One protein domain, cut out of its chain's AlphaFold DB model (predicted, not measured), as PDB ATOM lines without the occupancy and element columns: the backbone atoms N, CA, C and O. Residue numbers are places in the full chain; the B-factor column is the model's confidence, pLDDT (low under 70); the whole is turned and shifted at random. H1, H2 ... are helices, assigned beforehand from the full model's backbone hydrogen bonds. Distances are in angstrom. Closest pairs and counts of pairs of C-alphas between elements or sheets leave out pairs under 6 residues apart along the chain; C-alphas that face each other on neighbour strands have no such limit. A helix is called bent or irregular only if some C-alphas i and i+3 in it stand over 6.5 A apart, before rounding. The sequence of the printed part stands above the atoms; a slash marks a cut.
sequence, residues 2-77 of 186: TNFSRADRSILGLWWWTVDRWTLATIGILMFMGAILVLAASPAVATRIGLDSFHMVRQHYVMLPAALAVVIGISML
ATOM      1  N   THR A   2     166.045  49.100 151.581       49.06
ATOM      2  CA  THR A   2     165.742  48.348 152.807       49.06
ATOM      3  C   THR A   2     165.055  47.038 152.418       49.06
ATOM      4  O   THR A   2     163.857  47.000 152.152       49.06
ATOM      5  N   ASN A   3     165.835  45.962 152.309       52.34
ATOM      6  CA  ASN A   3     165.309  44.619 152.071       52.34
ATOM      7  C   ASN A   3     164.635  44.113 153.352       52.34
ATOM      8  O   ASN A   3     165.294  43.554 154.226       52.34
ATOM      9  N   PHE A   4     163.321  44.314 153.471       57.81
ATOM     10  CA  PHE A   4     162.523  43.651 154.499       57.81
ATOM     11  C   PHE A   4     162.532  42.142 154.226       57.81
ATOM     12  O   PHE A   4     161.902  41.657 153.283       57.81
ATOM     13  N   SER A   5     163.296  41.401 155.029       67.31
ATOM     14  CA  SER A   5     163.316  39.939 154.986       67.31
ATOM     15  C   SER A   5     161.920  39.393 155.291       67.31
ATOM     16  O   SER A   5     161.222  39.911 156.160       67.31
ATOM     17  N   ARG A   6     161.507  38.309 154.622       62.09
ATOM     18  CA  ARG A   6     160.217  37.631 154.887       62.09
ATOM     19  C   ARG A   6     160.101  37.081 156.318       62.09
ATOM     20  O   ARG A   6     159.013  36.700 156.732       62.09
ATOM     21  N   ALA A   7     161.211  37.027 157.056       69.81
ATOM     22  CA  ALA A   7     161.254  36.628 158.460       69.81
ATOM     23  C   ALA A   7     160.944  37.776 159.442       69.81
ATOM     24  O   ALA A   7     160.806  37.521 160.638       69.81
ATOM     25  N   ASP A   8     160.842  39.022 158.967       71.75
ATOM     26  CA  ASP A   8     160.586  40.172 159.831       71.75
ATOM     27  C   ASP A   8     159.115  40.212 160.282       71.75
ATOM     28  O   ASP A   8     158.197  40.401 159.482       71.75
ATOM     29  N   ARG A   9     158.899  40.015 161.589       74.19
ATOM     30  CA  ARG A   9     157.587  40.092 162.255       74.19
ATOM     31  C   ARG A   9     157.299  41.477 162.840       74.19
ATOM     32  O   ARG A   9     156.343  41.626 163.601       74.19
ATOM     33  N   SER A  10     158.116  42.482 162.523       80.81
ATOM     34  CA  SER A  10     157.830  43.867 162.887       80.81
ATOM     35  C   SER A  10     156.492  44.319 162.290       80.81
ATOM     36  O   SER A  10     156.065  43.849 161.233       80.81
ATOM     37  N   ILE A  11     155.814  45.254 162.963       76.56
ATOM     38  CA  ILE A  11     154.531  45.810 162.494       76.56
ATOM     39  C   ILE A  11     154.691  46.399 161.082       76.56
ATOM     40  O   ILE A  11     153.815  46.225 160.238       76.56
ATOM     41  N   LEU A  12     155.836  47.035 160.806       78.62
ATOM     42  CA  LEU A  12     156.171  47.598 159.496       78.62
ATOM     43  C   LEU A  12     156.452  46.516 158.447       78.62
ATOM     44  O   LEU A  12     155.990  46.643 157.314       78.62
ATOM     45  N   GLY A  13     157.163  45.446 158.818       76.81
ATOM     46  CA  GLY A  13     157.427  44.309 157.938       76.81
ATOM     47  C   GLY A  13     156.133  43.614 157.518       76.81
ATOM     48  O   GLY A  13     155.882  43.445 156.326       76.81
ATOM     49  N   LEU A  14     155.263  43.296 158.480       79.31
ATOM     50  CA  LEU A  14     153.950  42.704 158.207       79.31
ATOM     51  C   LEU A  14     153.093  43.625 157.339       79.31
ATOM     52  O   LEU A  14     152.579  43.179 156.315       79.31
ATOM     53  N   TRP A  15     153.007  44.909 157.692       84.12
ATOM     54  CA  TRP A  15     152.263  45.902 156.922       84.12
ATOM     55  C   TRP A  15     152.722  45.960 155.460       84.12
ATOM     56  O   TRP A  15     151.896  45.841 154.558       84.12
ATOM     57  N   TRP A  16     154.033  46.043 155.218       80.81
ATOM     58  CA  TRP A  16     154.611  46.114 153.871       80.81
ATOM     59  C   TRP A  16     154.293  44.893 152.992       80.81
ATOM     60  O   TRP A  16     154.228  44.995 151.758       80.81
ATOM     61  N   TRP A  17     154.114  43.725 153.612       80.31
ATOM     62  CA  TRP A  17     153.748  42.489 152.920       80.31
ATOM     63  C   TRP A  17     152.239  42.319 152.743       80.31
ATOM     64  O   TRP A  17     151.826  41.710 151.761       80.31
ATOM     65  N   THR A  18     151.422  42.857 153.648       83.94
ATOM     66  CA  THR A  18     149.956  42.741 153.578       83.94
ATOM     67  C   THR A  18     149.281  43.845 152.773       83.94
ATOM     68  O   THR A  18     148.171  43.644 152.289       83.94
ATOM     69  N   VAL A  19     149.902  45.021 152.667       85.19
ATOM     70  CA  VAL A  19     149.256  46.188 152.069       85.19
ATOM     71  C   VAL A  19     149.222  46.088 150.546       85.19
ATOM     72  O   VAL A  19     150.204  45.701 149.906       85.19
ATOM     73  N   ASP A  20     148.096  46.479 149.952       88.94
ATOM     74  CA  ASP A  20     147.979  46.580 148.502       88.94
ATOM     75  C   ASP A  20     148.740  47.812 147.991       88.94
ATOM     76  O   ASP A  20     148.300  48.961 148.100       88.94
ATOM     77  N   ARG A  21     149.911  47.543 147.414       88.56
ATOM     78  CA  ARG A  21     150.835  48.558 146.901       88.56
ATOM     79  C   ARG A  21     150.271  49.293 145.693       88.56
ATOM     80  O   ARG A  21     150.583  50.467 145.526       88.56
ATOM     81  N   TRP A  22     149.444  48.640 144.876       91.75
ATOM     82  CA  TRP A  22     148.838  49.274 143.704       91.75
ATOM     83  C   TRP A  22     147.783  50.289 144.120       91.75
ATOM     84  O   TRP A  22     147.771  51.413 143.615       91.75
ATOM     85  N   THR A  23     146.957  49.933 145.104       90.62
ATOM     86  CA  THR A  23     145.967  50.857 145.662       90.62
ATOM     87  C   THR A  23     146.653  52.049 146.339       90.62
ATOM     88  O   THR A  23     146.299  53.195 146.059       90.62
ATOM     89  N   LEU A  24     147.698  51.821 147.146       90.69
ATOM     90  CA  LEU A  24     148.469  52.918 147.748       90.69
ATOM     91  C   LEU A  24     149.168  53.803 146.707       90.69
ATOM     92  O   LEU A  24     149.136  55.027 146.834       90.69
ATOM     93  N   ALA A  25     149.772  53.211 145.672       91.38
ATOM     94  CA  ALA A  25     150.411  53.966 144.597       91.38
ATOM     95  C   ALA A  25     149.396  54.837 143.847       91.38
ATOM     96  O   ALA A  25     149.669  56.004 143.578       91.38
ATOM     97  N   THR A  26     148.204  54.303 143.576       93.25
ATOM     98  CA  THR A  26     147.124  55.043 142.908       93.25
ATOM     99  C   THR A  26     146.675  56.242 143.741       93.25
ATOM    100  O   THR A  26     146.573  57.349 143.215       93.25
ATOM    101  N   ILE A  27     146.479  56.059 145.052       92.62
ATOM    102  CA  ILE A  27     146.158  57.162 145.973       92.62
ATOM    103  C   ILE A  27     147.277  58.213 145.959       92.62
ATOM    104  O   ILE A  27     146.994  59.404 145.844       92.62
ATOM    105  N   GLY A  28     148.543  57.785 146.011       92.75
ATOM    106  CA  GLY A  28     149.698  58.683 145.947       92.75
ATOM    107  C   GLY A  28     149.749  59.506 144.657       92.75
ATOM    108  O   GLY A  28     149.967  60.716 144.711       92.75
ATOM    109  N   ILE A  29     149.479  58.882 143.507       94.06
ATOM    110  CA  ILE A  29     149.417  59.562 142.204       94.06
ATOM    111  C   ILE A  29     148.278  60.587 142.180       94.06
ATOM    112  O   ILE A  29     148.490  61.720 141.751       94.06
ATOM    113  N   LEU A  30     147.088  60.227 142.671       93.56
ATOM    114  CA  LEU A  30     145.945  61.143 142.731       93.56
ATOM    115  C   LEU A  30     146.225  62.351 143.632       93.56
ATOM    116  O   LEU A  30     145.922  63.481 143.250       93.56
ATOM    117  N   MET A  31     146.846  62.134 144.796       92.44
ATOM    118  CA  MET A  31     147.252  63.219 145.696       92.44
ATOM    119  C   MET A  31     148.290  64.136 145.039       92.44
ATOM    120  O   MET A  31     148.165  65.357 145.120       92.44
ATOM    121  N   PHE A  32     149.284  63.566 144.353       92.06
ATOM    122  CA  PHE A  32     150.315  64.333 143.652       92.06
ATOM    123  C   PHE A  32     149.736  65.168 142.505       92.06
ATOM    124  O   PHE A  32     150.012  66.364 142.397       92.06
ATOM    125  N   MET A  33     148.876  64.566 141.684       93.88
ATOM    126  CA  MET A  33     148.180  65.268 140.608       93.88
ATOM    127  C   MET A  33     147.302  66.397 141.163       93.88
ATOM    128  O   MET A  33     147.344  67.512 140.648       93.88
ATOM    129  N   GLY A  34     146.565  66.146 142.250       89.38
ATOM    130  CA  GLY A  34     145.788  67.172 142.947       89.38
ATOM    131  C   GLY A  34     146.649  68.345 143.424       89.38
ATOM    132  O   GLY A  34     146.287  69.499 143.202       89.38
ATOM    133  N   ALA A  35     147.828  68.068 143.988       89.25
ATOM    134  CA  ALA A  35     148.761  69.095 144.447       89.25
ATOM    135  C   ALA A  35     149.282  69.987 143.304       89.25
ATOM    136  O   ALA A  35     149.417  71.202 143.484       89.25
ATOM    137  N   ILE A  36     149.539  69.407 142.123       90.19
ATOM    138  CA  ILE A  36     149.926  70.153 140.912       90.19
ATOM    139  C   ILE A  36     148.759  71.006 140.409       90.19
ATOM    140  O   ILE A  36     148.944  72.183 140.106       90.19
ATOM    141  N   LEU A  37     147.551  70.440 140.344       88.62
ATOM    142  CA  LEU A  37     146.363  71.159 139.879       88.62
ATOM    143  C   LEU A  37     146.038  72.358 140.774       88.62
ATOM    144  O   LEU A  37     145.721  73.430 140.263       88.62
ATOM    145  N   VAL A  38     146.175  72.215 142.097       86.62
ATOM    146  CA  VAL A  38     145.996  73.330 143.039       86.62
ATOM    147  C   VAL A  38     147.043  74.417 142.807       86.62
ATOM    148  O   VAL A  38     146.695  75.595 142.803       86.62
ATOM    149  N   LEU A  39     148.303  74.049 142.560       85.19
ATOM    150  CA  LEU A  39     149.360  75.016 142.246       85.19
ATOM    151  C   LEU A  39     149.063  75.788 140.951       85.19
ATOM    152  O   LEU A  39     149.256  76.999 140.905       85.19
ATOM    153  N   ALA A  40     148.559  75.103 139.922       83.00
ATOM    154  CA  ALA A  40     148.226  75.710 138.636       83.00
ATOM    155  C   ALA A  40     146.968  76.598 138.700       83.00
ATOM    156  O   ALA A  40     146.921  77.653 138.072       83.00
ATOM    157  N   ALA A  41     145.951  76.189 139.464       80.06
ATOM    158  CA  ALA A  41     144.662  76.880 139.526       80.06
ATOM    159  C   ALA A  41     144.614  78.012 140.569       80.06
ATOM    160  O   ALA A  41     143.865  78.974 140.389       80.06
ATOM    161  N   SER A  42     145.402  77.923 141.648       76.94
ATOM    162  CA  SER A  42     145.354  78.878 142.768       76.94
ATOM    163  C   SER A  42     145.587  80.335 142.349       76.94
ATOM    164  O   SER A  42     144.789  81.176 142.767       76.94
ATOM    165  N   PRO A  43     146.579  80.678 141.497       72.50
ATOM    166  CA  PRO A  43     146.796  82.065 141.091       72.50
ATOM    167  C   PRO A  43     145.577  82.647 140.374       72.50
ATOM    168  O   PRO A  43     145.113  83.717 140.745       72.50
ATOM    169  N   ALA A  44     144.994  81.910 139.422       71.12
ATOM    170  CA  ALA A  44     143.839  82.363 138.644       71.12
ATOM    171  C   ALA A  44     142.590  82.618 139.507       71.12
ATOM    172  O   ALA A  44     141.794  83.509 139.205       71.12
ATOM    173  N   VAL A  45     142.414  81.843 140.579       65.25
ATOM    174  CA  VAL A  45     141.307  82.006 141.533       65.25
ATOM    175  C   VAL A  45     141.588  83.148 142.509       65.25
ATOM    176  O   VAL A  45     140.708  83.965 142.768       65.25
ATOM    177  N   ALA A  46     142.813  83.254 143.015       65.88
ATOM    178  CA  ALA A  46     143.201  84.270 143.983       65.88
ATOM    179  C   ALA A  46     143.083  85.698 143.428       65.88
ATOM    180  O   ALA A  46     142.552  86.570 144.118       65.88
ATOM    181  N   THR A  47     143.446  85.921 142.157       66.38
ATOM    182  CA  THR A  47     143.288  87.231 141.500       66.38
ATOM    183  C   THR A  47     141.824  87.670 141.407       66.38
ATOM    184  O   THR A  47     141.545  88.863 141.404       66.38
ATOM    185  N   ARG A  48     140.866  86.727 141.365       64.94
ATOM    186  CA  ARG A  48     139.423  87.032 141.331       64.94
ATOM    187  C   ARG A  48     138.837  87.374 142.700       64.94
ATOM    188  O   ARG A  48     137.794  88.014 142.758       64.94
ATOM    189  N   ILE A  49     139.470  86.921 143.781       64.50
ATOM    190  CA  ILE A  49     138.957  87.049 145.156       64.50
ATOM    191  C   ILE A  49     139.773  88.091 145.952       64.50
ATOM    192  O   ILE A  49     139.444  88.398 147.092       64.50
ATOM    193  N   GLY A  50     140.826  88.669 145.356       60.09
ATOM    194  CA  GLY A  50     141.692  89.659 146.008       60.09
ATOM    195  C   GLY A  50     142.543  89.074 147.142       60.09
ATOM    196  O   GLY A  50     142.975  89.805 148.030       60.09
ATOM    197  N   LEU A  51     142.749  87.754 147.137       65.88
ATOM    198  CA  LEU A  51     143.560  87.032 148.116       65.88
ATOM    199  C   LEU A  51     144.975  86.803 147.574       65.88
ATOM    200  O   LEU A  51     145.211  86.853 146.368       65.88
ATOM    201  N   ASP A  52     145.910  86.506 148.474       70.50
ATOM    202  CA  ASP A  52     147.271  86.118 148.105       70.50
ATOM    203  C   ASP A  52     147.261  84.872 147.197       70.50
ATOM    204  O   ASP A  52     146.589  83.876 147.497       70.50
ATOM    205  N   SER A  53     148.019  84.917 146.093       64.19
ATOM    206  CA  SER A  53     148.029  83.896 145.031       64.19
ATOM    207  C   SER A  53     148.338  82.486 145.527       64.19
ATOM    208  O   SER A  53     147.929  81.504 144.903       64.19
ATOM    209  N   PHE A  54     149.012  82.382 146.673       70.38
ATOM    210  CA  PHE A  54     149.444  81.124 147.270       70.38
ATOM    211  C   PHE A  54     148.661  80.717 148.523       70.38
ATOM    212  O   PHE A  54     148.993  79.698 149.130       70.38
ATOM    213  N   HIS A  55     147.603  81.437 148.913       72.94
ATOM    214  CA  HIS A  55     146.849  81.113 150.131       72.94
ATOM    215  C   HIS A  55     146.240  79.698 150.087       72.94
ATOM    216  O   HIS A  55     146.420  78.913 151.023       72.94
ATOM    217  N   MET A  56     145.586  79.335 148.975       71.38
ATOM    218  CA  MET A  56     145.009  77.994 148.785       71.38
ATOM    219  C   MET A  56     146.086  76.910 148.681       71.38
ATOM    220  O   MET A  56     145.931  75.831 149.253       71.38
ATOM    221  N   VAL A  57     147.203  77.205 148.003       82.12
ATOM    222  CA  VAL A  57     148.352  76.291 147.915       82.12
ATOM    223  C   VAL A  57     148.883  75.987 149.312       82.12
ATOM    224  O   VAL A  57     149.033  74.826 149.678       82.12
ATOM    225  N   ARG A  58     149.101  77.015 150.137       81.44
ATOM    226  CA  ARG A  58     149.629  76.846 151.493       81.44
ATOM    227  C   ARG A  58     148.721  75.967 152.351       81.44
ATOM    228  O   ARG A  58     149.219  75.063 153.014       81.44
ATOM    229  N   GLN A  59     147.406  76.187 152.317       81.12
ATOM    230  CA  GLN A  59     146.454  75.349 153.056       81.12
ATOM    231  C   GLN A  59     146.491  73.890 152.584       81.12
ATOM    232  O   GLN A  59     146.593  72.979 153.405       81.12
ATOM    233  N   HIS A  60     146.479  73.663 151.267       83.50
ATOM    234  CA  HIS A  60     146.505  72.319 150.696       83.50
ATOM    235  C   HIS A  60     147.794  71.561 151.052       83.50
ATOM    236  O   HIS A  60     147.746  70.415 151.495       83.50
ATOM    237  N   TYR A  61     148.949  72.221 150.940       87.06
ATOM    238  CA  TYR A  61     150.251  71.620 151.239       87.06
ATOM    239  C   TYR A  61     150.483  71.390 152.738       87.06
ATOM    240  O   TYR A  61     151.215  70.473 153.095       87.06
ATOM    241  N   VAL A  62     149.829  72.151 153.623       87.69
ATOM    242  CA  VAL A  62     149.832  71.874 155.072       87.69
ATOM    243  C   VAL A  62     148.940  70.674 155.416       87.69
ATOM    244  O   VAL A  62     149.285  69.892 156.301       87.69
ATOM    245  N   MET A  63     147.817  70.482 154.714       85.31
ATOM    246  CA  MET A  63     146.917  69.342 154.948       85.31
ATOM    247  C   MET A  63     147.419  68.029 154.329       85.31
ATOM    248  O   MET A  63     147.108  66.961 154.854       85.31
ATOM    249  N   LEU A  64     148.212  68.081 153.255       90.12
ATOM    250  CA  LEU A  64     148.729  66.896 152.557       90.12
ATOM    251  C   LEU A  64     149.491  65.914 153.474       90.12
ATOM    252  O   LEU A  64     149.143  64.730 153.470       90.12
ATOM    253  N   PRO A  65     150.467  66.348 154.300       91.31
ATOM    254  CA  PRO A  65     151.143  65.464 155.250       91.31
ATOM    255  C   PRO A  65     150.190  64.835 156.270       91.31
ATOM    256  O   PRO A  65     150.323  63.655 156.586       91.31
ATOM    257  N   ALA A  66     149.202  65.595 156.756       89.88
ATOM    258  CA  ALA A  66     148.205  65.084 157.693       89.88
ATOM    259  C   ALA A  66     147.314  64.016 157.039       89.88
ATOM    260  O   ALA A  66     147.088  62.959 157.624       89.88
ATOM    261  N   ALA A  67     146.868  64.244 155.799       89.81
ATOM    262  CA  ALA A  67     146.108  63.263 155.031       89.81
ATOM    263  C   ALA A  67     146.920  61.981 154.786       89.81
ATOM    264  O   ALA A  67     146.412  60.879 154.991       89.81
ATOM    265  N   LEU A  68     148.201  62.116 154.422       92.25
ATOM    266  CA  LEU A  68     149.094  60.976 154.222       92.25
ATOM    267  C   LEU A  68     149.301  60.181 155.519       92.25
ATOM    268  O   LEU A  68     149.229  58.953 155.505       92.25
ATOM    269  N   ALA A  69     149.493  60.869 156.648       92.75
ATOM    270  CA  ALA A  69     149.611  60.236 157.957       92.75
ATOM    271  C   ALA A  69     148.343  59.454 158.335       92.75
ATOM    272  O   ALA A  69     148.445  58.352 158.870       92.75
ATOM    273  N   VAL A  70     147.155  59.976 158.012       91.50
ATOM    274  CA  VAL A  70     145.881  59.275 158.235       91.50
ATOM    275  C   VAL A  70     145.769  58.030 157.354       91.50
ATOM    276  O   VAL A  70     145.429  56.964 157.865       91.50
ATOM    277  N   VAL A  71     146.094  58.124 156.060       91.81
ATOM    278  CA  VAL A  71     146.058  56.975 155.135       91.81
ATOM    279  C   VAL A  71     147.001  55.870 155.608       91.81
ATOM    280  O   VAL A  71     146.581  54.721 155.757       91.81
ATOM    281  N   ILE A  72     148.257  56.217 155.903       91.56
ATOM    282  CA  ILE A  72     149.255  55.253 156.376       91.56
ATOM    283  C   ILE A  72     148.829  54.690 157.736       91.56
ATOM    284  O   ILE A  72     148.762  53.474 157.893       91.56
ATOM    285  N   GLY A  73     148.455  55.545 158.689       91.50
ATOM    286  CA  GLY A  73     148.060  55.137 160.035       91.50
ATOM    287  C   GLY A  73     146.872  54.175 160.047       91.50
ATOM    288  O   GLY A  73     146.940  53.134 160.695       91.50
ATOM    289  N   ILE A  74     145.812  54.462 159.281       89.94
ATOM    290  CA  ILE A  74     144.651  53.566 159.166       89.94
ATOM    291  C   ILE A  74     145.040  52.257 158.474       89.94
ATOM    292  O   ILE A  74     144.596  51.197 158.908       89.94
ATOM    293  N   SER A  75     145.894  52.300 157.445       89.12
ATOM    294  CA  SER A  75     146.334  51.090 156.734       89.12
ATOM    295  C   SER A  75     147.148  50.124 157.607       89.12
ATOM    296  O   SER A  75     147.240  48.942 157.287       89.12
ATOM    297  N   MET A  76     147.718  50.605 158.717       87.50
ATOM    298  CA  MET A  76     148.436  49.784 159.698       87.50
ATOM    299  C   MET A  76     147.516  49.141 160.746       87.50
ATOM    300  O   MET A  76     147.962  48.273 161.498       87.50
ATOM    301  N   LEU A  77     146.247  49.552 160.835       88.88
ATOM    302  CA  LEU A  77     145.316  49.036 161.836       88.88
ATOM    303  C   LEU A  77     144.770  47.660 161.449       88.88
ATOM    304  O   LEU A  77     144.361  47.411 160.316       88.88
TER     305      LEU A  77
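This is residues 2 to 77 of the 186 residues of an uncharacterized protein of Anaerolineae bacterium (UniProt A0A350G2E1). This is a long, narrow helical hairpin: H2 runs most of the length, and the bent helix H3 folds back beside it, touching it near the turn and lying only near it further on. The short helix H1 sits at the hairpin's open end, after an unnamed leading stretch, residues 2 to 10. The printed part has 76 residues with three named helices, H1, H2 and H3 in chain order, and no named strand; the class is all helix. It is only just extended, close to loose, with a radius of gyration of the C-alphas of 17.5 A, and a rod spanning 58 by 20 by 18 A.

Start at Thr 2 and go on to C-alpha 11 at (154.531, 45.810, 162.494), where H1, residues 11 to 18, begins. H2, residues 21 to 49, runs 40.3 A from C-alpha 21 at (150.835, 48.558, 146.901). It is only just irregular, C-alphas 40 and 43 being 7.0 A apart, with a kink of 43 degrees near residue 43. H3, residues 55 to 75, was assigned as one helix by its hydrogen bonds but is bent, with C-alphas 62 and 65 6.5 A apart; its arms are H3a, residues 55 to 62, and H3b, residues 65 to 75, which is 15.2 A long and ends at C-alpha 75 at (146.334, 51.090, 156.734).

Look first at the hairpin of H2 and H3a: they touch, with residues 35 to 46 of H2 alone, at a shallow tilt of 21 degrees, opposite ways. Their closest C-alphas, those of Leu 39 and Val 57, are 5.9 A apart. H3a and H3b stand at a tilt of 36 degrees, only just steep. H2 and H3b are near each other, with 8 pairs of C-alphas within 10 A. H1 and H3b are close but not clearly touching, about perpendicular at 74 degrees; their closest C-alphas, those of Trp 15 and Ser 75, are 7.9 A apart. H1 is apart from H2 and from H3a. In H1, H3a and H3b every O i to N i+4 pair is within hydrogen-bond range; in H2, 22 of 25 are.

The C-alphas of Ala 7 and Gly 50, the two farthest apart, are 57.9 A apart. The printed part has no cut, and both links, H1 to H2 and H2 to H3, are tight. Mean pLDDT of the printed part is 81.2; find values under 70 at residues 2 to 7, 45 to 51 and 53.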